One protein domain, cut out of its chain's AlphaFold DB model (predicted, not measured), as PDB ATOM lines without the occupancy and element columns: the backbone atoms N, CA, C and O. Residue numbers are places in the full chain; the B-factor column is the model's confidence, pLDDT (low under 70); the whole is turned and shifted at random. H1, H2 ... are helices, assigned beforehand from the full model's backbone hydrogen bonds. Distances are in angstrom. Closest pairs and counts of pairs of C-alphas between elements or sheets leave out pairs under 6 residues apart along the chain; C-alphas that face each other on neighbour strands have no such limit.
ATOM      1  N   VAL A  11     209.960 181.212 324.705       77.44
ATOM      2  CA  VAL A  11     209.917 181.265 323.232       77.44
ATOM      3  C   VAL A  11     208.707 180.553 322.643       77.44
ATOM      4  O   VAL A  11     208.163 181.019 321.651       77.44
ATOM      5  N   ASN A  12     208.238 179.474 323.274       76.81
ATOM      6  CA  ASN A  12     207.035 178.771 322.818       76.81
ATOM      7  C   ASN A  12     205.750 179.570 323.069       76.81
ATOM      8  O   ASN A  12     204.750 179.338 322.399       76.81
ATOM      9  N   SER A  13     205.761 180.463 324.062       80.00
ATOM     10  CA  SER A  13     204.583 181.229 324.492       80.00
ATOM     11  C   SER A  13     204.673 182.713 324.116       80.00
ATOM     12  O   SER A  13     203.758 183.486 324.406       80.00
ATOM     13  N   ALA A  14     205.786 183.134 323.511       79.06
ATOM     14  CA  ALA A  14     206.064 184.527 323.208       79.06
ATOM     15  C   ALA A  14     205.175 185.020 322.064       79.06
ATOM     16  O   ALA A  14     204.948 184.340 321.062       79.06
ATOM     17  N   ARG A  15     204.688 186.255 322.198       78.12
ATOM     18  CA  ARG A  15     203.990 186.955 321.119       78.12
ATOM     19  C   ARG A  15     205.033 187.661 320.258       78.12
ATOM     20  O   ARG A  15     205.760 188.508 320.766       78.12
ATOM     21  N   PHE A  16     205.094 187.331 318.971       71.62
ATOM     22  CA  PHE A  16     205.973 188.013 318.019       71.62
ATOM     23  C   PHE A  16     205.180 189.063 317.251       71.62
ATOM     24  O   PHE A  16     204.115 188.770 316.704       71.62
ATOM     25  N   TYR A  17     205.700 190.289 317.219       69.69
ATOM     26  CA  TYR A  17     205.143 191.351 316.395       69.69
ATOM     27  C   TYR A  17     205.402 191.033 314.918       69.69
ATOM     28  O   TYR A  17     206.547 190.837 314.514       69.69
ATOM     29  N   ARG A  18     204.340 190.964 314.112       63.84
ATOM     30  CA  ARG A  18     204.431 190.799 312.657       63.84
ATOM     31  C   ARG A  18     204.305 192.178 312.012       63.84
ATOM     32  O   ARG A  18     203.200 192.694 311.894       63.84
ATOM     33  N   GLY A  19     205.439 192.786 311.662       64.38
ATOM     34  CA  GLY A  19     205.486 193.992 310.828       64.38
ATOM     35  C   GLY A  19     205.252 193.681 309.342       64.38
ATOM     36  O   GLY A  19     204.891 192.561 308.985       64.38
ATOM     37  N   THR A  20     205.512 194.654 308.466       54.44
ATOM     38  CA  THR A  20     205.297 194.581 307.002       54.44
ATOM     39  C   THR A  20     206.067 193.465 306.280       54.44
ATOM     40  O   THR A  20     205.699 193.101 305.170       54.44
ATOM     41  N   ASN A  21     207.066 192.854 306.924       53.38
ATOM     42  CA  ASN A  21     207.773 191.667 306.441       53.38
ATOM     43  C   ASN A  21     207.363 190.435 307.264       53.38
ATOM     44  O   ASN A  21     208.102 189.958 308.127       53.38
ATOM     45  N   ALA A  22     206.159 189.921 307.014       55.50
ATOM     46  CA  ALA A  22     205.576 188.770 307.707       55.50
ATOM     47  C   ALA A  22     206.178 187.411 307.266       55.50
ATOM     48  O   ALA A  22     205.446 186.446 307.064       55.50
ATOM     49  N   GLY A  23     207.501 187.340 307.087       55.09
ATOM     50  CA  GLY A  23     208.190 186.186 306.493       55.09
ATOM     51  C   GLY A  23     208.898 185.241 307.468       55.09
ATOM     52  O   GLY A  23     209.217 184.127 307.074       55.09
ATOM     53  N   GLN A  24     209.152 185.631 308.723       57.31
ATOM     54  CA  GLN A  24     209.768 184.707 309.687       57.31
ATOM     55  C   GLN A  24     208.696 183.822 310.325       57.31
ATOM     56  O   GLN A  24     207.881 184.277 311.137       57.31
ATOM     57  N   GLU A  25     208.678 182.547 309.936       66.06
ATOM     58  CA  GLU A  25     207.798 181.555 310.533       66.06
ATOM     59  C   GLU A  25     208.201 181.378 312.008       66.06
ATOM     60  O   GLU A  25     209.375 181.313 312.364       66.06
ATOM     61  N   HIS A  26     207.218 181.292 312.902       62.97
ATOM     62  CA  HIS A  26     207.429 181.171 314.354       62.97
ATOM     63  C   HIS A  26     208.357 179.988 314.725       62.97
ATOM     64  O   HIS A  26     209.034 179.994 315.754       62.97
ATOM     65  N   LYS A  27     208.404 178.970 313.855       64.56
ATOM     66  CA  LYS A  27     209.287 177.804 313.958       64.56
ATOM     67  C   LYS A  27     210.763 178.150 313.760       64.56
ATOM     68  O   LYS A  27     211.599 177.600 314.475       64.56
ATOM     69  N   ASP A  28     211.083 179.073 312.859       71.50
ATOM     70  CA  ASP A  28     212.466 179.454 312.570       71.50
ATOM     71  C   ASP A  28     213.084 180.155 313.773       71.50
ATOM     72  O   ASP A  28     214.173 179.783 314.213       71.50
ATOM     73  N   VAL A  29     212.335 181.075 314.389       71.38
ATOM     74  CA  VAL A  29     212.761 181.793 315.597       71.38
ATOM     75  C   VAL A  29     212.966 180.835 316.768       71.38
ATOM     76  O   VAL A  29     213.963 180.936 317.482       71.38
ATOM     77  N   LYS A  30     212.077 179.850 316.930       71.12
ATOM     78  CA  LYS A  30     212.246 178.797 317.935       71.12
ATOM     79  C   LYS A  30     213.514 177.977 317.696       71.12
ATOM     80  O   LYS A  30     214.297 177.790 318.622       71.12
ATOM     81  N   SER A  31     213.746 177.537 316.458       74.12
ATOM     82  CA  SER A  31     214.925 176.738 316.100       74.12
ATOM     83  C   SER A  31     216.243 177.507 316.264       74.12
ATOM     84  O   SER A  31     217.278 176.920 316.585       74.12
ATOM     85  N   LEU A  32     216.220 178.821 316.029       71.62
ATOM     86  CA  LEU A  32     217.353 179.715 316.239       71.62
ATOM     87  C   LEU A  32     217.621 179.884 317.731       71.62
ATOM     88  O   LEU A  32     218.761 179.743 318.166       71.62
ATOM     89  N   PHE A  33     216.577 180.115 318.526       73.31
ATOM     90  CA  PHE A  33     216.723 180.264 319.968       73.31
ATOM     91  C   PHE A  33     217.235 178.976 320.616       73.31
ATOM     92  O   PHE A  33     218.205 179.026 321.363       73.31
ATOM     93  N   ASP A  34     216.686 177.816 320.248       74.19
ATOM     94  CA  ASP A  34     217.160 176.516 320.739       74.19
ATOM     95  C   ASP A  34     218.648 176.271 320.430       74.19
ATOM     96  O   ASP A  34     219.339 175.634 321.226       74.19
ATOM     97  N   ARG A  35     219.155 176.791 319.302       70.94
ATOM     98  CA  ARG A  35     220.576 176.703 318.923       70.94
ATOM     99  C   ARG A  35     221.471 177.707 319.644       70.94
ATOM    100  O   ARG A  35     222.651 177.428 319.829       70.94
ATOM    101  N   LEU A  36     220.936 178.861 320.027       67.75
ATOM    102  CA  LEU A  36     221.686 179.932 320.686       67.75
ATOM    103  C   LEU A  36     221.667 179.812 322.215       67.75
ATOM    104  O   LEU A  36     222.554 180.338 322.887       67.75
ATOM    105  N   THR A  37     220.684 179.112 322.787       75.81
ATOM    106  CA  THR A  37     220.571 178.937 324.236       75.81
ATOM    107  C   THR A  37     221.222 177.648 324.707       75.81
ATOM    108  O   THR A  37     220.641 176.567 324.633       75.81
ATOM    109  N   PHE A  38     222.426 177.775 325.258       76.31
ATOM    110  CA  PHE A  38     223.173 176.646 325.819       76.31
ATOM    111  C   PHE A  38     222.917 176.432 327.317       76.31
ATOM    112  O   PHE A  38     223.259 175.379 327.852       76.31
ATOM    113  N   THR A  39     222.334 177.417 328.008       82.06
ATOM    114  CA  THR A  39     222.154 177.372 329.466       82.06
ATOM    115  C   THR A  39     220.783 176.811 329.832       82.06
ATOM    116  O   THR A  39     219.758 177.295 329.345       82.06
ATOM    117  N   THR A  40     220.739 175.823 330.729       85.06
ATOM    118  CA  THR A  40     219.468 175.292 331.247       85.06
ATOM    119  C   THR A  40     218.909 176.161 332.386       85.06
ATOM    120  O   THR A  40     219.670 176.869 333.057       85.06
ATOM    121  N   PRO A  41     217.592 176.103 332.662       85.62
ATOM    122  CA  PRO A  41     216.990 176.811 333.793       85.62
ATOM    123  C   PRO A  41     217.638 176.464 335.142       85.62
ATOM    124  O   PRO A  41     217.927 177.364 335.930       85.62
ATOM    125  N   ASP A  42     217.961 175.190 335.377       85.75
ATOM    126  CA  ASP A  42     218.596 174.742 336.626       85.75
ATOM    127  C   ASP A  42     220.011 175.308 336.796       85.75
ATOM    128  O   ASP A  42     220.407 175.735 337.887       85.75
ATOM    129  N   GLN A  43     220.783 175.371 335.707       85.06
ATOM    130  CA  GLN A  43     222.112 175.986 335.709       85.06
ATOM    131  C   GLN A  43     222.032 177.489 335.988       85.06
ATOM    132  O   GLN A  43     222.836 178.018 336.766       85.06
ATOM    133  N   ALA A  44     221.051 178.173 335.394       86.31
ATOM    134  CA  ALA A  44     220.788 179.581 335.661       86.31
ATOM    135  C   ALA A  44     220.433 179.803 337.140       86.31
ATOM    136  O   ALA A  44     221.073 180.623 337.803       86.31
ATOM    137  N   ALA A  45     219.502 179.018 337.688       89.06
ATOM    138  CA  ALA A  45     219.096 179.091 339.090       89.06
ATOM    139  C   ALA A  45     220.278 178.847 340.044       89.06
ATOM    140  O   ALA A  45     220.530 179.651 340.944       89.06
ATOM    141  N   SER A  46     221.073 177.798 339.806       89.12
ATOM    142  CA  SER A  46     222.274 177.496 340.599       89.12
ATOM    143  C   SER A  46     223.289 178.645 340.570       89.12
ATOM    144  O   SER A  46     223.862 179.010 341.602       89.12
ATOM    145  N   THR A  47     223.489 179.262 339.404       86.88
ATOM    146  CA  THR A  47     224.410 180.397 339.228       86.88
ATOM    147  C   THR A  47     223.927 181.637 339.976       86.88
ATOM    148  O   THR A  47     224.722 182.279 340.670       86.88
ATOM    149  N   ILE A  48     222.627 181.938 339.904       87.69
ATOM    150  CA  ILE A  48     222.004 183.043 340.642       87.69
ATOM    151  C   ILE A  48     222.156 182.823 342.146       87.69
ATOM    152  O   ILE A  48     222.690 183.691 342.834       87.69
ATOM    153  N   LEU A  49     221.775 181.648 342.656       91.56
ATOM    154  CA  LEU A  49     221.857 181.334 344.084       91.56
ATOM    155  C   LEU A  49     223.296 181.435 344.610       91.56
ATOM    156  O   LEU A  49     223.530 181.997 345.680       91.56
ATOM    157  N   LYS A  50     224.284 180.952 343.847       88.69
ATOM    158  CA  LYS A  50     225.708 181.110 344.186       88.69
ATOM    159  C   LYS A  50     226.144 182.577 344.178       88.69
ATOM    160  O   LYS A  50     226.923 182.978 345.041       88.69
ATOM    161  N   GLY A  51     225.670 183.373 343.221       87.25
ATOM    162  CA  GLY A  51     225.971 184.802 343.124       87.25
ATOM    163  C   GLY A  51     225.391 185.609 344.287       87.25
ATOM    164  O   GLY A  51     226.112 186.407 344.886       87.25
ATOM    165  N   VAL A  52     224.139 185.328 344.660       90.94
ATOM    166  CA  VAL A  52     223.448 185.941 345.804       90.94
ATOM    167  C   VAL A  52     224.151 185.593 347.115       90.94
ATOM    168  O   VAL A  52     224.494 186.497 347.873       90.94
ATOM    169  N   LYS A  53     224.476 184.311 347.354       92.12
ATOM    170  CA  LYS A  53     225.235 183.884 348.550       92.12
ATOM    171  C   LYS A  53     226.584 184.598 348.685       92.12
ATOM    172  O   LYS A  53     227.043 184.839 349.794       92.12
ATOM    173  N   ARG A  54     227.213 184.946 347.561       91.31
ATOM    174  CA  ARG A  54     228.502 185.652 347.505       91.31
ATOM    175  C   ARG A  54     228.368 187.180 347.461       91.31
ATOM    176  O   ARG A  54     229.375 187.843 347.239       91.31
ATOM    177  N   LYS A  55     227.156 187.734 347.621       89.19
ATOM    178  CA  LYS A  55     226.854 189.177 347.528       89.19
ATOM    179  C   LYS A  55     227.460 189.838 346.281       89.19
ATOM    180  O   LYS A  55     227.970 190.956 346.331       89.19
ATOM    181  N   LYS A  56     227.443 189.135 345.142       84.69
ATOM    182  CA  LYS A  56     227.991 189.675 343.894       84.69
ATOM    183  C   LYS A  56     227.089 190.782 343.351       84.69
ATOM    184  O   LYS A  56     225.916 190.541 343.092       84.69
ATOM    185  N   MET A  57     227.673 191.947 343.066       83.50
ATOM    186  CA  MET A  57     226.989 193.074 342.410       83.50
ATOM    187  C   MET A  57     226.474 192.736 341.001       83.50
ATOM    188  O   MET A  57     225.489 193.305 340.539       83.50
ATOM    189  N   LYS A  58     227.131 191.799 340.302       83.31
ATOM    190  CA  LYS A  58     226.758 191.360 338.953       83.31
ATOM    191  C   LYS A  58     226.853 189.841 338.835       83.31
ATOM    192  O   LYS A  58     227.855 189.241 339.229       83.31
ATOM    193  N   ILE A  59     225.811 189.230 338.275       83.56
ATOM    194  CA  ILE A  59     225.719 187.792 338.010       83.56
ATOM    195  C   ILE A  59     225.540 187.615 336.502       83.56
ATOM    196  O   ILE A  59     224.574 188.110 335.924       83.56
ATOM    197  N   LEU A  60     226.498 186.938 335.873       83.81
ATOM    198  CA  LEU A  60     226.486 186.592 334.453       83.81
ATOM    199  C   LEU A  60     226.109 185.114 334.325       83.81
ATOM    200  O   LEU A  60     226.670 184.270 335.029       83.81
ATOM    201  N   ILE A  61     225.136 184.819 333.465       82.88
ATOM    202  CA  ILE A  61     224.554 183.485 333.290       82.88
ATOM    203  C   ILE A  61     224.783 183.066 331.841       82.88
ATOM    204  O   ILE A  61     224.298 183.751 330.946       82.88
ATOM    205  N   GLY A  62     225.488 181.953 331.639       78.94
ATOM    206  CA  GLY A  62     225.890 181.475 330.312       78.94
ATOM    207  C   GLY A  62     227.237 182.042 329.849       78.94
ATOM    208  O   GLY A  62     227.662 183.109 330.290       78.94
ATOM    209  N   LYS A  63     227.960 181.287 329.008       74.19
ATOM    210  CA  LYS A  63     229.288 181.681 328.481       74.19
ATOM    211  C   LYS A  63     229.203 182.905 327.563       74.19
ATOM    212  O   LYS A  63     230.101 183.739 327.554       74.19
ATOM    213  N   ASP A  64     228.099 183.010 326.843       69.88
ATOM    214  CA  ASP A  64     227.699 184.145 326.022       69.88
ATOM    215  C   ASP A  64     227.617 185.443 326.834       69.88
ATOM    216  O   ASP A  64     228.214 186.443 326.447       69.88
ATOM    217  N   ALA A  65     226.987 185.425 328.013       77.44
ATOM    218  CA  ALA A  65     226.904 186.610 328.870       77.44
ATOM    219  C   ALA A  65     228.282 187.119 329.324       77.44
ATOM    220  O   ALA A  65     228.484 188.328 329.446       77.44
ATOM    221  N   TYR A  66     229.240 186.214 329.561       77.38
ATOM    222  CA  TYR A  66     230.626 186.595 329.857       77.38
ATOM    223  C   TYR A  66     231.333 187.180 328.636       77.38
ATOM    224  O   TYR A  66     232.043 188.172 328.785       77.38
ATOM    225  N   PHE A  67     231.122 186.608 327.448       75.06
ATOM    226  CA  PHE A  67     231.700 187.123 326.209       75.06
ATOM    227  C   PHE A  67     231.223 188.547 325.914       75.06
ATOM    228  O   PHE A  67     232.056 189.421 325.700       75.06
ATOM    229  N   TYR A  68     229.916 188.816 325.988       72.06
ATOM    230  CA  TYR A  68     229.382 190.164 325.764       72.06
ATOM    231  C   TYR A  68     229.842 191.169 326.828       72.06
ATOM    232  O   TYR A  68     230.195 192.299 326.490       72.06
ATOM    233  N   ASP A  69     229.893 190.768 328.107       79.25
ATOM    234  CA  ASP A  69     230.414 191.629 329.178       79.25
ATOM    235  C   ASP A  69     231.889 191.988 328.965       79.25
ATOM    236  O   ASP A  69     232.290 193.122 329.219       79.25
ATOM    237  N   TRP A  70     232.692 191.042 328.482       76.38
ATOM    238  CA  TRP A  70     234.093 191.286 328.162       76.38
ATOM    239  C   TRP A  70     234.258 192.104 326.885       76.38
ATOM    240  O   TRP A  70     235.000 193.080 326.899       76.38
ATOM    241  N   ALA A  71     233.546 191.783 325.809       71.00
ATOM    242  CA  ALA A  71     233.631 192.519 324.550       71.00
ATOM    243  C   ALA A  71     233.366 194.020 324.758       71.00
ATOM    244  O   ALA A  71     234.161 194.849 324.318       71.00
ATOM    245  N   GLY A  72     232.331 194.369 325.531       68.94
ATOM    246  CA  GLY A  72     232.028 195.765 325.867       68.94
ATOM    247  C   GLY A  72     233.058 196.445 326.783       68.94
ATOM    248  O   GLY A  72     233.159 197.667 326.779       68.94
ATOM    249  N   ARG A  73     233.844 195.680 327.555       75.31
ATOM    250  CA  ARG A  73     234.930 196.216 328.400       75.31
ATOM    251  C   ARG A  73     236.228 196.441 327.627       75.31
ATOM    252  O   ARG A  73     236.960 197.365 327.959       75.31
ATOM    253  N   TRP A  74     236.523 195.593 326.642       67.50
ATOM    254  CA  TRP A  74     237.793 195.615 325.909       67.50
ATOM    255  C   TRP A  74     237.736 196.420 324.606       67.50
ATOM    256  O   TRP A  74     238.768 196.913 324.160       67.50
ATOM    257  N   LEU A  75     236.560 196.575 323.995       59.88
ATOM    258  CA  LEU A  75     236.395 197.256 322.706       59.88
ATOM    259  C   LEU A  75     235.221 198.256 322.739       59.88
ATOM    260  O   LEU A  75     234.313 198.136 321.914       59.88
ATOM    261  N   PRO A  76     235.203 199.245 323.658       62.84
ATOM    262  CA  PRO A  76     234.095 200.196 323.751       62.84
ATOM    263  C   PRO A  76     233.910 201.049 322.483       62.84
ATOM    264  O   PRO A  76     232.813 201.538 322.258       62.84
ATOM    265  N   GLU A  77     234.943 201.198 321.639       60.31
ATOM    266  CA  GLU A  77     234.885 202.055 320.440       60.31
ATOM    267  C   GLU A  77     235.243 201.346 319.111       60.31
ATOM    268  O   GLU A  77     234.967 201.846 318.024       60.31
ATOM    269  N   SER A  78     235.841 200.153 319.161       59.31
ATOM    270  CA  SER A  78     236.374 199.450 317.980       59.31
ATOM    271  C   SER A  78     235.539 198.254 317.517       59.31
ATOM    272  O   SER A  78     235.767 197.759 316.414       59.31
ATOM    273  N   TYR A  79     234.546 197.807 318.299       60.66
ATOM    274  CA  TYR A  79     233.636 196.742 317.860       60.66
ATOM    275  C   TYR A  79     232.796 197.175 316.651       60.66
ATOM    276  O   TYR A  79     232.668 196.387 315.720       60.66
ATOM    277  N   HIS A  80     232.330 198.432 316.614       62.56
ATOM    278  CA  HIS A  80     231.626 199.000 315.456       62.56
ATOM    279  C   HIS A  80     232.446 198.826 314.176       62.56
ATOM    280  O   HIS A  80     232.013 198.128 313.276       62.56
ATOM    281  N   ARG A  81     233.709 199.266 314.167       66.00
ATOM    282  CA  ARG A  81     234.595 199.137 312.996       66.00
ATOM    283  C   ARG A  81     234.845 197.696 312.546       66.00
ATOM    284  O   ARG A  81     235.048 197.454 311.359       66.00
ATOM    285  N   ILE A  82     234.878 196.735 313.471       68.56
ATOM    286  CA  ILE A  82     235.043 195.313 313.128       68.56
ATOM    287  C   ILE A  82     233.742 194.755 312.544       68.56
ATOM    288  O   ILE A  82     233.786 194.033 311.549       68.56
ATOM    289  N   VAL A  83     232.596 195.101 313.132       67.69
ATOM    290  CA  VAL A  83     231.276 194.709 312.629       67.69
ATOM    291  C   VAL A  83     231.007 195.343 311.269       67.69
ATOM    292  O   VAL A  83     230.646 194.608 310.358       67.69
ATOM    293  N   ASP A  84     231.278 196.632 311.085       67.44
ATOM    294  CA  ASP A  84     231.122 197.350 309.815       67.44
ATOM    295  C   ASP A  84     231.970 196.698 308.717       67.44
ATOM    296  O   ASP A  84     231.501 196.467 307.606       67.44
ATOM    297  N   LYS A  85     233.203 196.293 309.045       67.88
ATOM    298  CA  LYS A  85     234.106 195.641 308.090       67.88
ATOM    299  C   LYS A  85     233.702 194.205 307.742       67.88
ATOM    300  O   LYS A  85     234.026 193.738 306.654       67.88
ATOM    301  N   ILE A  86     233.026 193.498 308.649       71.06
ATOM    302  CA  ILE A  86     232.552 192.121 308.427       71.06
ATOM    303  C   ILE A  86     231.164 192.103 307.766       71.06
ATOM    304  O   ILE A  86     230.885 191.210 306.973       71.06
ATOM    305  N   MET A  87     230.305 193.074 308.081       63.91
ATOM    306  CA  MET A  87     228.910 193.144 307.625       63.91
ATOM    307  C   MET A  87     228.694 194.108 306.451       63.91
ATOM    308  O   MET A  87     227.608 194.100 305.880       63.91
ATOM    309  N   GLY A  88     229.689 194.917 306.070       56.62
ATOM    310  CA  GLY A  88     229.608 195.823 304.917       56.62
ATOM    311  C   GLY A  88     228.498 196.873 305.020       56.62
ATOM    312  O   GLY A  88     228.018 197.350 303.996       56.62
TER     313      GLY A  88
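What this domain is: This is residues 11 to 88 of the 91 residues of an uncharacterized protein of Oleiphilus sp. HI0066 (UniProt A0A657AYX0). The picture is an open, flat hook of four separate helices strung one after another: H1 and H2 make a long base, H3 rises from that base, and H4 turns back from the far end of H3 so that the two make a corner, with an empty space between H4 and H1. A long stretch with no named element, residues 11 to 25, folds back beside H1, and its residues 17 to 23 stick out. The printed part has 78 residues with four named helices, in the order H1, H2, H3, H4, and no named strand; the class is all helix. It is only just loose, close to extended, with a radius of gyration of the C-alphas of 17.1 A, and it spans 47 by 37 by 19 A.

Where its parts are: Start at C-alpha 11, at (209.917, 181.265, 323.232), and read through residues 11 to 25, which hold no named element. Find C-alpha 26 at (207.429, 181.171, 314.354); from there H1 runs through residues 26 to 36, 15.6 A from first to last C-alpha. H2, residues 41 to 53, is the longest helix by residues and measures 18.3 A. H3, residues 63 to 74, measures 16.5 A. H4, residues 79 to 87, measures 11.8 A and ends at C-alpha 87, at (228.910, 193.144, 307.625).

How they stand to each other: Look first at H1 and H2, which are apart although a tight link of 4 residues joins them. H2 and H3 are apart too, with a short link of 9 residues between them. At the next link, a tight one of 4 residues, compare H3 and H4: they are close but not clearly touching, their closest C-alphas being those of Ala 71 and Tyr 79, 7.9 A apart. H3 and H4 run opposite ways at a steep tilt of 65 degrees. H1 is apart from H3 and from H4, and H2 is apart from H4. Check the backbone of H1, H2, H3 and H4 and you will find every O i to N i+4 pair within hydrogen-bond range.

The domain as a whole: Take the C-alphas of Thr 20 and Arg 54 for the two farthest apart, at 47.5 A. The printed part has no cut, and no link between the helices is long. Residues 72 to 78, of which 72 to 74 belong to H3, and residues 80 to 88, of which 80 to 87 belong to H4, stand free, as do residues 17 to 23. In the B-factor column the mean pLDDT of the printed part is 74.1; look for values under 70 at residues 17 to 27, 36, 64, 72, 74 to 85 and 87 to 88 of this predicted model.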